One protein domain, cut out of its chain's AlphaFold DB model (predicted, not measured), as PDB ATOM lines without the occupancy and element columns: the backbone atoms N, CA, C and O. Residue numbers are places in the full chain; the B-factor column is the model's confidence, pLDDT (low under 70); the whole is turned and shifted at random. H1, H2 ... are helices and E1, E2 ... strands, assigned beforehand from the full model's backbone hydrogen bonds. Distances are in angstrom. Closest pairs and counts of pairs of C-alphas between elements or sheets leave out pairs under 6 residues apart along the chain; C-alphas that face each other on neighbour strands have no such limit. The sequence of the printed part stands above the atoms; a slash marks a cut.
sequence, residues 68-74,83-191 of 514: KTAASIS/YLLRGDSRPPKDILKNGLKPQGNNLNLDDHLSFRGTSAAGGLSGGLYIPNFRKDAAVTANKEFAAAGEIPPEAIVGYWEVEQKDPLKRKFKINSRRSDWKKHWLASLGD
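This is residues 68 to 74 and 83 to 191 of the 514 residues of an uncharacterized protein of Cordyceps sp. RAO-2017 (UniProt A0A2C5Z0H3). Little regular structure: loops join H2 and H3 at one end to H1 and the hairpin E1-E2 at the other; residues 182 to 190 of H4 stick out. The printed part has 116 residues, 43 in four named helices and two named strands, H1 H2 H3 E1 E2 H4, mixed class. It is only just compact, close to loose: radius of gyration of the C-alphas 15.9 A, spans 42 by 39 by 27 A.

H1, residues 92 to 98, and E1, residues 158 to 163, come closest at C-alphas 92 and 159, 7.2 A. H2, residues 109 to 113, and H3, residues 137 to 142, are close but not clearly touching, C-alphas 113 and 139 closest at 7.7 A. E1 and E2, residues 166 to 174, form an antiparallel hairpin, N 159 2.9 A from O 173. Each helix has every O i to N i+4 pair within hydrogen-bond range.

H1 begins at (-28.597, 13.132, 26.405); E2 is 20.9 A long; H4, residues 181 to 190, ends at (-37.568, 41.162, 35.706).

Residues 75 to 82 are cut out, C-alphas 74 and 83 7.8 A apart; links H2 to H3 and H3 to E1 are long; 40 residues have pLDDT under 70.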
ATOM      1  N   LYS A  68     -43.172  25.528  42.432       51.69
ATOM      2  CA  LYS A  68     -42.544  26.853  42.296       51.69
ATOM      3  C   LYS A  68     -41.772  27.252  43.561       51.69
ATOM      4  O   LYS A  68     -40.659  27.775  43.468       51.69
ATOM      5  N   THR A  69     -42.336  26.961  44.730       61.97
ATOM      6  CA  THR A  69     -41.700  27.186  46.033       61.97
ATOM      7  C   THR A  69     -40.507  26.255  46.205       61.97
ATOM      8  O   THR A  69     -39.421  26.721  46.541       61.97
ATOM      9  N   ALA A  70     -40.652  24.973  45.855       65.62
ATOM     10  CA  ALA A  70     -39.548  24.015  45.838       65.62
ATOM     11  C   ALA A  70     -38.409  24.466  44.905       65.62
ATOM     12  O   ALA A  70     -37.238  24.430  45.277       65.62
ATOM     13  N   ALA A  71     -38.753  24.991  43.725       59.00
ATOM     14  CA  ALA A  71     -37.802  25.560  42.774       59.00
ATOM     15  C   ALA A  71     -37.171  26.890  43.241       59.00
ATOM     16  O   ALA A  71     -36.307  27.440  42.568       59.00
ATOM     17  N   SER A  72     -37.564  27.439  44.386       62.19
ATOM     18  CA  SER A  72     -36.915  28.622  44.966       62.19
ATOM     19  C   SER A  72     -35.922  28.264  46.075       62.19
ATOM     20  O   SER A  72     -35.162  29.126  46.524       62.19
ATOM     21  N   ILE A  73     -35.883  26.993  46.490       68.56
ATOM     22  CA  ILE A  73     -34.957  26.486  47.502       68.56
ATOM     23  C   ILE A  73     -33.582  26.280  46.848       68.56
ATOM     24  O   ILE A  73     -33.455  25.674  45.780       68.56
ATOM     25  N   SER A  74     -32.530  26.824  47.465       62.28
ATOM     26  CA  SER A  74     -31.152  26.588  47.023       62.28
ATOM     27  C   SER A  74     -30.726  25.165  47.372       62.28
ATOM     28  O   SER A  74     -30.792  24.757  48.531       62.28
ATOM     29  N   TYR A  83     -32.494  24.426  40.771       81.31
ATOM     30  CA  TYR A  83     -31.912  23.383  39.939       81.31
ATOM     31  C   TYR A  83     -31.767  22.098  40.740       81.31
ATOM     32  O   TYR A  83     -30.962  22.012  41.665       81.31
ATOM     33  N   LEU A  84     -32.525  21.083  40.336       86.38
ATOM     34  CA  LEU A  84     -32.330  19.710  40.780       86.38
ATOM     35  C   LEU A  84     -31.389  19.009  39.798       86.38
ATOM     36  O   LEU A  84     -31.538  19.129  38.579       86.38
ATOM     37  N   LEU A  85     -30.397  18.298  40.329       90.44
ATOM     38  CA  LEU A  85     -29.426  17.547  39.541       90.44
ATOM     39  C   LEU A  85     -29.757  16.058  39.611       90.44
ATOM     40  O   LEU A  85     -30.039  15.531  40.683       90.44
ATOM     41  N   ARG A  86     -29.671  15.372  38.470       92.38
ATOM     42  CA  ARG A  86     -29.820  13.918  38.376       92.38
ATOM     43  C   ARG A  86     -28.673  13.342  37.556       92.38
ATOM     44  O   ARG A  86     -28.437  13.790  36.437       92.38
ATOM     45  N   GLY A  87     -27.988  12.341  38.104       94.00
ATOM     46  CA  GLY A  87     -27.088  11.488  37.329       94.00
ATOM     47  C   GLY A  87     -27.895  10.462  36.534       94.00
ATOM     48  O   GLY A  87     -28.778   9.812  37.090       94.00
ATOM     49  N   ASP A  88     -27.622  10.326  35.240       94.75
ATOM     50  CA  ASP A  88     -28.304   9.371  34.365       94.75
ATOM     51  C   ASP A  88     -27.314   8.857  33.313       94.75
ATOM     52  O   ASP A  88     -26.515   9.629  32.783       94.75
ATOM     53  N   SER A  89     -27.327   7.551  33.049       95.12
ATOM     54  CA  SER A  89     -26.423   6.910  32.087       95.12
ATOM     55  C   SER A  89     -26.974   6.904  30.662       95.12
ATOM     56  O   SER A  89     -26.240   6.583  29.725       95.12
ATOM     57  N   ARG A  90     -28.257   7.244  30.471       95.38
ATOM     58  CA  ARG A  90     -28.859   7.309  29.138       95.38
ATOM     59  C   ARG A  90     -28.253   8.461  28.327       95.38
ATOM     60  O   ARG A  90     -27.929   9.509  28.891       95.38
ATOM     61  N   PRO A  91     -28.141   8.319  26.994       95.75
ATOM     62  CA  PRO A  91     -27.653   9.393  26.143       95.75
ATOM     63  C   PRO A  91     -28.490  10.674  26.302       95.75
ATOM     64  O   PRO A  91     -29.724  10.599  26.327       95.75
ATOM     65  N   PRO A  92     -27.867  11.870  26.304       96.06
ATOM     66  CA  PRO A  92     -28.597  13.132  26.405       96.06
ATOM     67  C   PRO A  92     -29.694  13.287  25.347       96.06
ATOM     68  O   PRO A  92     -30.753  13.833  25.631       96.06
ATOM     69  N   LYS A  93     -29.481  12.757  24.134       96.00
ATOM     70  CA  LYS A  93     -30.476  12.782  23.051       96.00
ATOM     71  C   LYS A  93     -31.796  12.116  23.454       96.00
ATOM     72  O   LYS A  93     -32.851  12.624  23.086       96.00
ATOM     73  N   ASP A  94     -31.743  11.027  24.215       96.25
ATOM     74  CA  ASP A  94     -32.935  10.284  24.621       96.25
ATOM     75  C   ASP A  94     -33.643  10.976  25.784       96.25
ATOM     76  O   ASP A  94     -34.863  11.131  25.754       96.25
ATOM     77  N   ILE A  95     -32.877  11.475  26.760       96.38
ATOM     78  CA  ILE A  95     -33.404  12.223  27.911       96.38
ATOM     79  C   ILE A  95     -34.062  13.533  27.457       96.38
ATOM     80  O   ILE A  95     -35.180  13.842  27.853       96.38
ATOM     81  N   LEU A  96     -33.409  14.291  26.573       94.94
ATOM     82  CA  LEU A  96     -33.952  15.552  26.058       94.94
ATOM     83  C   LEU A  96     -35.123  15.361  25.085       94.94
ATOM     84  O   LEU A  96     -35.850  16.316  24.817       94.94
ATOM     85  N   LYS A  97     -35.300  14.159  24.521       95.25
ATOM     86  CA  LYS A  97     -36.435  13.843  23.644       95.25
ATOM     87  C   LYS A  97     -37.638  13.334  24.433       95.25
ATOM     88  O   LYS A  97     -38.752  13.741  24.123       95.25
ATOM     89  N   ASN A  98     -37.406  12.447  25.400       95.75
ATOM     90  CA  ASN A  98     -38.451  11.655  26.051       95.75
ATOM     91  C   ASN A  98     -38.685  12.030  27.523       95.75
ATOM     92  O   ASN A  98     -39.606  11.496  28.135       95.75
ATOM     93  N   GLY A  99     -37.855  12.903  28.097       95.38
ATOM     94  CA  GLY A  99     -37.905  13.242  29.513       95.38
ATOM     95  C   GLY A  99     -37.319  12.140  30.396       95.38
ATOM     96  O   GLY A  99     -36.584  11.251  29.947       95.38
ATOM     97  N   LEU A 100     -37.643  12.193  31.685       95.44
ATOM     98  CA  LEU A 100     -37.286  11.159  32.652       95.44
ATOM     99  C   LEU A 100     -38.551  10.400  33.032       95.44
ATOM    100  O   LEU A 100     -39.445  10.957  33.659       95.44
ATOM    101  N   LYS A 101     -38.605   9.123  32.659       94.00
ATOM    102  CA  LYS A 101     -39.713   8.237  33.003       94.00
ATOM    103  C   LYS A 101     -39.381   7.414  34.248       94.00
ATOM    104  O   LYS A 101     -38.215   7.030  34.405       94.00
ATOM    105  N   PRO A 102     -40.367   7.130  35.112       91.38
ATOM    106  CA  PRO A 102     -40.205   6.154  36.180       91.38
ATOM    107  C   PRO A 102     -39.913   4.762  35.621       91.38
ATOM    108  O   PRO A 102     -40.268   4.450  34.486       91.38
ATOM    109  N   GLN A 103     -39.288   3.912  36.436       88.81
ATOM    110  CA  GLN A 103     -39.022   2.522  36.058       88.81
ATOM    111  C   GLN A 103     -40.230   1.596  36.264       88.81
ATOM    112  O   GLN A 103     -40.284   0.546  35.633       88.81
ATOM    113  N   GLY A 104     -41.182   1.951  37.131       88.94
ATOM    114  CA  GLY A 104     -42.343   1.110  37.425       88.94
ATOM    115  C   GLY A 104     -43.538   1.883  37.970       88.94
ATOM    116  O   GLY A 104     -43.641   3.091  37.766       88.94
ATOM    117  N   ASN A 105     -44.425   1.156  38.663       87.12
ATOM    118  CA  ASN A 105     -45.688   1.653  39.224       87.12
ATOM    119  C   ASN A 105     -45.780   1.553  40.771       87.12
ATOM    120  O   ASN A 105     -46.831   1.833  41.339       87.12
ATOM    121  N   ASN A 106     -44.688   1.214  41.481       86.50
ATOM    122  CA  ASN A 106     -44.659   1.160  42.955       86.50
ATOM    123  C   ASN A 106     -44.528   2.544  43.641       86.50
ATOM    124  O   ASN A 106     -43.430   3.090  43.721       86.50
ATOM    125  N   LEU A 107     -45.631   3.103  44.143       85.94
ATOM    126  CA  LEU A 107     -45.661   4.415  44.813       85.94
ATOM    127  C   LEU A 107     -45.157   4.387  46.267       85.94
ATOM    128  O   LEU A 107     -45.171   5.419  46.938       85.94
ATOM    129  N   ASN A 108     -44.728   3.230  46.774       87.38
ATOM    130  CA  ASN A 108     -44.193   3.118  48.121       87.38
ATOM    131  C   ASN A 108     -42.817   3.802  48.211       87.38
ATOM    132  O   ASN A 108     -41.811   3.314  47.689       87.38
ATOM    133  N   LEU A 109     -42.776   4.946  48.892       85.44
ATOM    134  CA  LEU A 109     -41.552   5.720  49.071       85.44
ATOM    135  C   LEU A 109     -40.509   4.961  49.906       85.44
ATOM    136  O   LEU A 109     -39.317   5.105  49.647       85.44
ATOM    137  N   ASP A 110     -40.920   4.106  50.845       86.69
ATOM    138  CA  ASP A 110     -39.974   3.292  51.615       86.69
ATOM    139  C   ASP A 110     -39.289   2.236  50.760       86.69
ATOM    140  O   ASP A 110     -38.091   1.994  50.922       86.69
ATOM    141  N   ASP A 111     -40.013   1.651  49.810       87.44
ATOM    142  CA  ASP A 111     -39.440   0.741  48.824       87.44
ATOM    143  C   ASP A 111     -38.443   1.479  47.920       87.44
ATOM    144  O   ASP A 111     -37.340   0.986  47.689       87.44
ATOM    145  N   HIS A 112     -38.766   2.705  47.491       85.38
ATOM    146  CA  HIS A 112     -37.845   3.548  46.722       85.38
ATOM    147  C   HIS A 112     -36.560   3.866  47.504       85.38
ATOM    148  O   HIS A 112     -35.460   3.625  47.007       85.38
ATOM    149  N   LEU A 113     -36.692   4.342  48.746       84.38
ATOM    150  CA  LEU A 113     -35.565   4.734  49.600       84.38
ATOM    151  C   LEU A 113     -34.750   3.540  50.122       84.38
ATOM    152  O   LEU A 113     -33.590   3.694  50.493       84.38
ATOM    153  N   SER A 114     -35.342   2.343  50.168       85.56
ATOM    154  CA  SER A 114     -34.641   1.095  50.500       85.56
ATOM    155  C   SER A 114     -34.110   0.349  49.272       85.56
ATOM    156  O   SER A 114     -33.541  -0.733  49.423       85.56
ATOM    157  N   PHE A 115     -34.268   0.922  48.072       84.56
ATOM    158  CA  PHE A 115     -33.900   0.318  46.789       84.56
ATOM    159  C   PHE A 115     -34.566  -1.051  46.543       84.56
ATOM    160  O   PHE A 115     -34.012  -1.917  45.862       84.56
ATOM    161  N   ARG A 116     -35.765  -1.265  47.102       83.31
ATOM    162  CA  ARG A 116     -36.560  -2.486  46.947       83.31
ATOM    163  C   ARG A 116     -37.561  -2.319  45.802       83.31
ATOM    164  O   ARG A 116     -38.584  -1.662  45.928       83.31
ATOM    165  N   GLY A 117     -37.291  -2.972  44.674       75.06
ATOM    166  CA  GLY A 117     -38.212  -3.035  43.532       75.06
ATOM    167  C   GLY A 117     -38.160  -1.830  42.583       75.06
ATOM    168  O   GLY A 117     -37.379  -0.896  42.743       75.06
ATOM    169  N   THR A 118     -38.986  -1.876  41.534       75.12
ATOM    170  CA  THR A 118     -39.074  -0.825  40.506       75.12
ATOM    171  C   THR A 118     -40.052   0.264  40.948       75.12
ATOM    172  O   THR A 118     -41.269   0.112  40.807       75.12
ATOM    173  N   SER A 119     -39.534   1.362  41.497       69.75
ATOM    174  CA  SER A 119     -40.353   2.478  41.987       69.75
ATOM    175  C   SER A 119     -41.204   3.123  40.882       69.75
ATOM    176  O   SER A 119     -40.692   3.437  39.799       69.75
ATOM    177  N   ALA A 120     -42.477   3.389  41.189       56.06
ATOM    178  CA  ALA A 120     -43.249   4.422  40.519       56.06
ATOM    179  C   ALA A 120     -42.798   5.783  40.959       56.06
ATOM    180  O   ALA A 120     -42.945   6.188  42.105       56.06
ATOM    181  N   ALA A 121     -42.488   6.549  39.940       54.47
ATOM    182  CA  ALA A 121     -43.013   7.886  39.829       54.47
ATOM    183  C   ALA A 121     -44.065   7.916  38.698       54.47
ATOM    184  O   ALA A 121     -44.026   8.787  37.851       54.47
ATOM    185  N   GLY A 122     -44.952   6.924  38.583       35.22
ATOM    186  CA  GLY A 122     -45.958   6.851  37.513       35.22
ATOM    187  C   GLY A 122     -47.369   6.956  38.075       35.22
ATOM    188  O   GLY A 122     -47.795   6.048  38.776       35.22
ATOM    189  N   GLY A 123     -48.082   8.049  37.779       31.47
ATOM    190  CA  GLY A 123     -49.528   8.167  38.033       31.47
ATOM    191  C   GLY A 123     -50.010   9.497  38.616       31.47
ATOM    192  O   GLY A 123     -51.177   9.836  38.459       31.47
ATOM    193  N   LEU A 124     -49.127  10.288  39.227       35.00
ATOM    194  CA  LEU A 124     -49.459  11.621  39.735       35.00
ATOM    195  C   LEU A 124     -48.568  12.641  39.032       35.00
ATOM    196  O   LEU A 124     -47.350  12.542  39.101       35.00
ATOM    197  N   SER A 125     -49.156  13.601  38.322       33.47
ATOM    198  CA  SER A 125     -48.448  14.771  37.801       33.47
ATOM    199  C   SER A 125     -48.283  15.781  38.938       33.47
ATOM    200  O   SER A 125     -49.047  16.736  39.051       33.47
ATOM    201  N   GLY A 126     -47.337  15.530  39.838       36.62
ATOM    202  CA  GLY A 126     -47.097  16.396  40.986       36.62
ATOM    203  C   GLY A 126     -45.883  15.914  41.753       36.62
ATOM    204  O   GLY A 126     -45.969  14.937  42.485       36.62
ATOM    205  N   GLY A 127     -44.739  16.575  41.576       39.31
ATOM    206  CA  GLY A 127     -43.548  16.273  42.368       39.31
ATOM    207  C   GLY A 127     -43.862  16.393  43.859       39.31
ATOM    208  O   GLY A 127     -44.411  17.407  44.282       39.31
ATOM    209  N   LEU A 128     -43.541  15.362  44.640       41.69
ATOM    210  CA  LEU A 128     -43.851  15.309  46.060       41.69
ATOM    211  C   LEU A 128     -42.562  15.567  46.843       41.69
ATOM    212  O   LEU A 128     -41.756  14.665  47.059       41.69
ATOM    213  N   TYR A 129     -42.355  16.813  47.263       46.41
ATOM    214  CA  TYR A 129     -41.326  17.111  48.253       46.41
ATOM    215  C   TYR A 129     -41.884  16.796  49.633       46.41
ATOM    216  O   TYR A 129     -42.780  17.499  50.093       46.41
ATOM    217  N   ILE A 130     -41.364  15.757  50.285       52.16
ATOM    218  CA  ILE A 130     -41.737  15.431  51.661       52.16
ATOM    219  C   ILE A 130     -40.580  15.802  52.594       52.16
ATOM    220  O   ILE A 130     -39.714  14.961  52.866       52.16
ATOM    221  N   PRO A 131     -40.511  17.050  53.092       44.75
ATOM    222  CA  PRO A 131     -39.534  17.379  54.114       44.75
ATOM    223  C   PRO A 131     -39.808  16.511  55.351       44.75
ATOM    224  O   PRO A 131     -40.951  16.363  55.773       44.75
ATOM    225  N   ASN A 132     -38.752  15.944  55.937       49.38
ATOM    226  CA  ASN A 132     -38.794  15.136  57.164       49.38
ATOM    227  C   ASN A 132     -39.509  13.767  57.100       49.38
ATOM    228  O   ASN A 132     -39.729  13.191  58.161       49.38
ATOM    229  N   PHE A 133     -39.813  13.201  55.922       57.19
ATOM    230  CA  PHE A 133     -40.433  11.860  55.842       57.19
ATOM    231  C   PHE A 133     -39.576  10.765  56.489       57.19
ATOM    232  O   PHE A 133     -40.071   9.938  57.249       57.19
ATOM    233  N   ARG A 134     -38.266  10.791  56.217       57.91
ATOM    234  CA  ARG A 134     -37.262   9.920  56.831       57.91
ATOM    235  C   ARG A 134     -36.006  10.719  57.148       57.91
ATOM    236  O   ARG A 134     -35.492  11.444  56.301       57.91
ATOM    237  N   LYS A 135     -35.520  10.574  58.382       60.41
ATOM    238  CA  LYS A 135     -34.299  11.219  58.901       60.41
ATOM    239  C   LYS A 135     -33.102  10.270  58.937       60.41
ATOM    240  O   LYS A 135     -32.172  10.478  59.711       60.41
ATOM    241  N   ASP A 136     -33.128   9.194  58.155       73.00
ATOM    242  CA  ASP A 136     -31.960   8.326  58.100       73.00
ATOM    243  C   ASP A 136     -30.772   9.042  57.433       73.00
ATOM    244  O   ASP A 136     -30.901  10.065  56.742       73.00
ATOM    245  N   ALA A 137     -29.578   8.517  57.697       72.06
ATOM    246  CA  ALA A 137     -28.341   9.112  57.217       72.06
ATOM    247  C   ALA A 137     -28.263   9.146  55.680       72.06
ATOM    248  O   ALA A 137     -27.621  10.044  55.138       72.06
ATOM    249  N   ALA A 138     -28.923   8.217  54.979       65.31
ATOM    250  CA  ALA A 138     -28.895   8.135  53.521       65.31
ATOM    251  C   ALA A 138     -29.711   9.265  52.880       65.31
ATOM    252  O   ALA A 138     -29.175  10.010  52.059       65.31
ATOM    253  N   VAL A 139     -30.955   9.470  53.319       67.94
ATOM    254  CA  VAL A 139     -31.811  10.576  52.853       67.94
ATOM    255  C   VAL A 139     -31.163  11.926  53.170       67.94
ATOM    256  O   VAL A 139     -31.107  12.819  52.320       67.94
ATOM    257  N   THR A 140     -30.595  12.059  54.373       69.44
ATOM    258  CA  THR A 140     -29.930  13.294  54.821       69.44
ATOM    259  C   THR A 140     -28.671  13.606  54.006       69.44
ATOM    260  O   THR A 140     -28.419  14.767  53.671       69.44
ATOM    261  N   ALA A 141     -27.876  12.585  53.668       72.44
ATOM    262  CA  ALA A 141     -26.662  12.749  52.875       72.44
ATOM    263  C   ALA A 141     -26.968  13.072  51.405       72.44
ATOM    264  O   ALA A 141     -26.321  13.950  50.830       72.44
ATOM    265  N   ASN A 142     -27.961  12.400  50.815       71.31
ATOM    266  CA  ASN A 142     -28.251  12.518  49.388       71.31
ATOM    267  C   ASN A 142     -29.110  13.740  49.044       71.31
ATOM    268  O   ASN A 142     -29.061  14.206  47.906       71.31
ATOM    269  N   LYS A 143     -29.854  14.289  50.018       79.19
ATOM    270  CA  LYS A 143     -30.707  15.481  49.838       79.19
ATOM    271  C   LYS A 143     -31.648  15.314  48.648       79.19
ATOM    272  O   LYS A 143     -31.760  16.183  47.782       79.19
ATOM    273  N   GLU A 144     -32.257  14.138  48.590       79.00
ATOM    274  CA  GLU A 144     -33.039  13.701  47.445       79.00
ATOM    275  C   GLU A 144     -34.359  14.458  47.350       79.00
ATOM    276  O   GLU A 144     -35.017  14.759  48.346       79.00
ATOM    277  N   PHE A 145     -34.747  14.740  46.111       84.12
ATOM    278  CA  PHE A 145     -36.072  15.217  45.762       84.12
ATOM    279  C   PHE A 145     -36.733  14.150  44.896       84.12
ATOM    280  O   PHE A 145     -36.245  13.848  43.802       84.12
ATOM    281  N   ALA A 146     -37.845  13.593  45.369       85.62
ATOM    282  CA  ALA A 146     -38.639  12.647  44.603       85.62
ATOM    283  C   ALA A 146     -39.694  13.402  43.784       85.62
ATOM    284  O   ALA A 146     -40.564  14.089  44.317       85.62
ATOM    285  N   ALA A 147     -39.636  13.271  42.461       86.00
ATOM    286  CA  ALA A 147     -40.772  13.637  41.628       86.00
ATOM    287  C   ALA A 147     -41.729  12.443  41.595       86.00
ATOM    288  O   ALA A 147     -41.295  11.355  41.233       86.00
ATOM    289  N   ALA A 148     -43.006  12.627  41.940       83.94
ATOM    290  CA  ALA A 148     -44.035  11.708  41.481       83.94
ATOM    291  C   ALA A 148     -44.415  12.159  40.065       83.94
ATOM    292  O   ALA A 148     -44.758  13.323  39.854       83.94
ATOM    293  N   GLY A 149     -44.251  11.277  39.088       87.81
ATOM    294  CA  GLY A 149     -44.489  11.559  37.675       87.81
ATOM    295  C   GLY A 149     -43.272  11.372  36.765       87.81
ATOM    296  O   GLY A 149     -42.114  11.314  37.187       87.81
ATOM    297  N   GLU A 150     -43.568  11.330  35.465       91.00
ATOM    298  CA  GLU A 150     -42.573  11.611  34.435       91.00
ATOM    299  C   GLU A 150     -42.108  13.074  34.575       91.00
ATOM    300  O   GLU A 150     -42.922  13.977  34.769       91.00
ATOM    301  N   ILE A 151     -40.805  13.327  34.445       93.12
ATOM    302  CA  ILE A 151     -40.279  14.689  34.294       93.12
ATOM    303  C   ILE A 151     -40.253  14.987  32.794       93.12
ATOM    304  O   ILE A 151     -39.464  14.360  32.076       93.12
ATOM    305  N   PRO A 152     -41.090  15.912  32.299       94.31
ATOM    306  CA  PRO A 152     -41.224  16.137  30.870       94.31
ATOM    307  C   PRO A 152     -39.942  16.753  30.273       94.31
ATOM    308  O   PRO A 152     -39.193  17.432  30.989       94.31
ATOM    309  N   PRO A 153     -39.663  16.547  28.970       92.69
ATOM    310  CA  PRO A 153     -38.485  17.094  28.289       92.69
ATOM    311  C   PRO A 153     -38.262  18.600  28.505       92.69
ATOM    312  O   PRO A 153     -37.125  19.066  28.594       92.69
ATOM    313  N   GLU A 154     -39.348  19.365  28.606       90.06
ATOM    314  CA  GLU A 154     -39.359  20.823  28.727       90.06
ATOM    315  C   GLU A 154     -38.867  21.294  30.103       90.06
ATOM    316  O   GLU A 154     -38.369  22.415  30.228       90.06
ATOM    317  N   ALA A 155     -38.946  20.444  31.131       90.31
ATOM    318  CA  ALA A 155     -38.415  20.740  32.460       90.31
ATOM    319  C   ALA A 155     -36.876  20.628  32.518       90.31
ATOM    320  O   ALA A 155     -36.245  21.187  33.417       90.31
ATOM    321  N   ILE A 156     -36.244  19.963  31.543       92.75
ATOM    322  CA  ILE A 156     -34.795  19.742  31.515       92.75
ATOM    323  C   ILE A 156     -34.102  20.917  30.811       92.75
ATOM    324  O   ILE A 156     -34.150  21.068  29.589       92.75
ATOM    325  N   VAL A 157     -33.420  21.760  31.594       92.81
ATOM    326  CA  VAL A 157     -32.730  22.973  31.104       92.81
ATOM    327  C   VAL A 157     -31.489  22.643  30.269       92.81
ATOM    328  O   VAL A 157     -31.177  23.329  29.295       92.81
ATOM    329  N   GLY A 158     -30.764  21.595  30.641       94.31
ATOM    330  CA  GLY A 158     -29.509  21.214  30.011       94.31
ATOM    331  C   GLY A 158     -28.882  20.024  30.714       94.31
ATOM    332  O   GLY A 158     -29.493  19.410  31.585       94.31
ATOM    333  N   TYR A 159     -27.659  19.698  30.323       95.12
ATOM    334  CA  TYR A 159     -26.923  18.564  30.863       95.12
ATOM    335  C   TYR A 159     -25.424  18.852  30.889       95.12
ATOM    336  O   TYR A 159     -24.910  19.687  30.138       95.12
ATOM    337  N   TRP A 160     -24.719  18.134  31.758       94.81
ATOM    338  CA  TRP A 160     -23.267  18.036  31.728       94.81
ATOM    339  C   TRP A 160     -22.896  16.661  31.191       94.81
ATOM    340  O   TRP A 160     -23.328  15.650  31.734       94.81
ATOM    341  N   GLU A 161     -22.076  16.619  30.146       94.38
ATOM    342  CA  GLU A 161     -21.351  15.393  29.815       94.38
ATOM    343  C   GLU A 161     -20.151  15.292  30.749       94.38
ATOM    344  O   GLU A 161     -19.362  16.237  30.847       94.38
ATOM    345  N   VAL A 162     -20.051  14.168  31.454       92.88
ATOM    346  CA  VAL A 162     -18.964  13.866  32.382       92.88
ATOM    347  C   VAL A 162     -18.236  12.641  31.850       92.88
ATOM    348  O   VAL A 162     -18.827  11.571  31.716       92.88
ATOM    349  N   GLU A 163     -16.958  12.791  31.517       90.50
ATOM    350  CA  GLU A 163     -16.137  11.660  31.094       90.50
ATOM    351  C   GLU A 163     -15.701  10.853  32.321       90.50
ATOM    352  O   GLU A 163     -15.114  11.404  33.249       90.50
ATOM    353  N   GLN A 164     -15.919   9.535  32.321       90.56
ATOM    354  CA  GLN A 164     -15.550   8.682  33.463       90.56
ATOM    355  C   GLN A 164     -14.048   8.753  33.793       90.56
ATOM    356  O   GLN A 164     -13.662   8.708  34.958       90.56
ATOM    357  N   LYS A 165     -13.201   8.906  32.767       93.88
ATOM    358  CA  LYS A 165     -11.743   9.046  32.913       93.88
ATOM    359  C   LYS A 165     -11.305  10.387  33.512       93.88
ATOM    360  O   LYS A 165     -10.185  10.486  34.002       93.88
ATOM    361  N   ASP A 166     -12.147  11.417  33.438       93.25
ATOM    362  CA  ASP A 166     -11.849  12.755  33.946       93.25
ATOM    363  C   ASP A 166     -13.150  13.469  34.356       93.25
ATOM    364  O   ASP A 166     -13.660  14.324  33.625       93.25
ATOM    365  N   PRO A 167     -13.713  13.135  35.533       87.75
ATOM    366  CA  PRO A 167     -15.014  13.650  35.957       87.75
ATOM    367  C   PRO A 167     -15.015  15.165  36.217       87.75
ATOM    368  O   PRO A 167     -16.075  15.779  36.356       87.75
ATOM    369  N   LEU A 168     -13.833  15.786  36.282       88.12
ATOM    370  CA  LEU A 168     -13.682  17.232  36.427       88.12
ATOM    371  C   LEU A 168     -13.855  17.961  35.088       88.12
ATOM    372  O   LEU A 168     -14.277  19.121  35.074       88.12
ATOM    373  N   LYS A 169     -13.589  17.292  33.958       89.19
ATOM    374  CA  LYS A 169     -13.891  17.816  32.623       89.19
ATOM    375  C   LYS A 169     -15.366  17.617  32.308       89.19
ATOM    376  O   LYS A 169     -15.778  16.629  31.710       89.19
ATOM    377  N   ARG A 170     -16.159  18.616  32.684       89.19
ATOM    378  CA  ARG A 170     -17.578  18.700  32.342       89.19
ATOM    379  C   ARG A 170     -17.862  19.917  31.480       89.19
ATOM    380  O   ARG A 170     -17.436  21.026  31.801       89.19
ATOM    381  N   LYS A 171     -18.622  19.727  30.403       87.12
ATOM    382  CA  LYS A 171     -19.117  20.821  29.557       87.12
ATOM    383  C   LYS A 171     -20.631  20.895  29.680       87.12
ATOM    384  O   LYS A 171     -21.318  19.926  29.370       87.12
ATOM    385  N   PHE A 172     -21.137  22.040  30.133       90.69
ATOM    386  CA  PHE A 172     -22.576  22.282  30.162       90.69
ATOM    387  C   PHE A 172     -23.090  22.516  28.741       90.69
ATOM    388  O   PHE A 172     -22.542  23.343  28.004       90.69
ATOM    389  N   LYS A 173     -24.142  21.795  28.365       92.38
ATOM    390  CA  LYS A 173     -24.853  21.954  27.098       92.38
ATOM    391  C   LYS A 173     -26.316  22.262  27.401       92.38
ATOM    392  O   LYS A 173     -26.987  21.529  28.123       92.38
ATOM    393  N   ILE A 174     -26.794  23.372  26.851       89.50
ATOM    394  CA  ILE A 174     -28.184  23.815  26.978       89.50
ATOM    395  C   ILE A 174     -29.078  22.915  26.119       89.50
ATOM    396  O   ILE A 174     -28.699  22.544  25.006       89.50
ATOM    397  N   ASN A 175     -30.276  22.598  26.609       87.62
ATOM    398  CA  ASN A 175     -31.306  21.942  25.812       87.62
ATOM    399  C   ASN A 175     -31.794  22.890  24.701       87.62
ATOM    400  O   ASN A 175     -32.380  23.936  24.976       87.62
ATOM    401  N   SER A 176     -31.570  22.528  23.436       82.69
ATOM    402  CA  SER A 176     -31.937  23.366  22.288       82.69
ATOM    403  C   SER A 176     -33.445  23.583  22.149       82.69
ATOM    404  O   SER A 176     -33.850  24.612  21.616       82.69
ATOM    405  N   ARG A 177     -34.281  22.664  22.663       78.19
ATOM    406  CA  ARG A 177     -35.750  22.819  22.680       78.19
ATOM    407  C   ARG A 177     -36.229  23.946  23.584       78.19
ATOM    408  O   ARG A 177     -37.358  24.391  23.464       78.19
ATOM    409  N   ARG A 178     -35.358  24.406  24.474       71.94
ATOM    410  CA  ARG A 178     -35.605  25.473  25.431       71.94
ATOM    411  C   ARG A 178     -34.963  26.778  24.966       71.94
ATOM    412  O   ARG A 178     -34.572  27.564  25.801       71.94
ATOM    413  N   SER A 179     -34.768  27.050  23.672       63.78
ATOM    414  CA  SER A 179     -34.070  28.277  23.218       63.78
ATOM    415  C   SER A 179     -34.660  29.596  23.762       63.78
ATOM    416  O   SER A 179     -33.968  30.611  23.832       63.78
ATOM    417  N   ASP A 180     -35.921  29.569  24.185       68.00
ATOM    418  CA  ASP A 180     -36.668  30.612  24.888       68.00
ATOM    419  C   ASP A 180     -36.404  30.688  26.407       68.00
ATOM    420  O   ASP A 180     -36.796  31.664  27.043       68.00
ATOM    421  N   TRP A 181     -35.687  29.733  27.008       67.12
ATOM    422  CA  TRP A 181     -35.391  29.689  28.446       67.12
ATOM    423  C   TRP A 181     -34.699  30.956  28.925       67.12
ATOM    424  O   TRP A 181     -34.983  31.421  30.021       67.12
ATOM    425  N   LYS A 182     -33.834  31.560  28.098       58.41
ATOM    426  CA  LYS A 182     -33.218  32.855  28.415       58.41
ATOM    427  C   LYS A 182     -34.266  33.956  28.556       58.41
ATOM    428  O   LYS A 182     -34.112  34.800  29.428       58.41
ATOM    429  N   LYS A 183     -35.322  33.952  27.732       66.31
ATOM    430  CA  LYS A 183     -36.430  34.915  27.834       66.31
ATOM    431  C   LYS A 183     -37.263  34.657  29.085       66.31
ATOM    432  O   LYS A 183     -37.524  35.604  29.810       66.31
ATOM    433  N   HIS A 184     -37.603  33.403  29.381       59.25
ATOM    434  CA  HIS A 184     -38.342  33.055  30.601       59.25
ATOM    435  C   HIS A 184     -37.540  33.324  31.881       59.25
ATOM    436  O   HIS A 184     -38.091  33.814  32.860       59.25
ATOM    437  N   TRP A 185     -36.230  33.083  31.860       61.69
ATOM    438  CA  TRP A 185     -35.325  33.392  32.963       61.69
ATOM    439  C   TRP A 185     -35.187  34.905  33.169       61.69
ATOM    440  O   TRP A 185     -35.385  35.386  34.281       61.69
ATOM    441  N   LEU A 186     -34.944  35.673  32.099       49.69
ATOM    442  CA  LEU A 186     -34.897  37.139  32.173       49.69
ATOM    443  C   LEU A 186     -36.243  37.746  32.592       49.69
ATOM    444  O   LEU A 186     -36.242  38.715  33.342       49.69
ATOM    445  N   ALA A 187     -37.371  37.174  32.162       52.56
ATOM    446  CA  ALA A 187     -38.702  37.583  32.606       52.56
ATOM    447  C   ALA A 187     -38.913  37.283  34.100       52.56
ATOM    448  O   ALA A 187     -39.289  38.178  34.846       52.56
ATOM    449  N   SER A 188     -38.543  36.082  34.566       48.16
ATOM    450  CA  SER A 188     -38.630  35.715  35.990       48.16
ATOM    451  C   SER A 188     -37.730  36.556  36.905       48.16
ATOM    452  O   SER A 188     -38.056  36.749  38.070       48.16
ATOM    453  N   LEU A 189     -36.616  37.083  36.383       38.78
ATOM    454  CA  LEU A 189     -35.756  38.044  37.080       38.78
ATOM    455  C   LEU A 189     -36.301  39.476  37.007       38.78
ATOM    456  O   LEU A 189     -36.135  40.233  37.958       38.78
ATOM    457  N   GLY A 190     -36.942  39.851  35.898       38.44
ATOM    458  CA  GLY A 190     -37.568  41.162  35.706       38.44
ATOM    459  C   GLY A 190     -38.759  41.392  36.634       38.44
ATOM    460  O   GLY A 190     -38.853  42.459  37.232       38.44
ATOM    461  N   ASP A 191     -39.589  40.368  36.842       40.91
ATOM    462  CA  ASP A 191     -40.691  40.403  37.814       40.91
ATOM    463  C   ASP A 191     -40.181  40.464  39.270       40.91
ATOM    464  O   ASP A 191     -40.886  40.931  40.161       40.91
TER     465      ASP A 191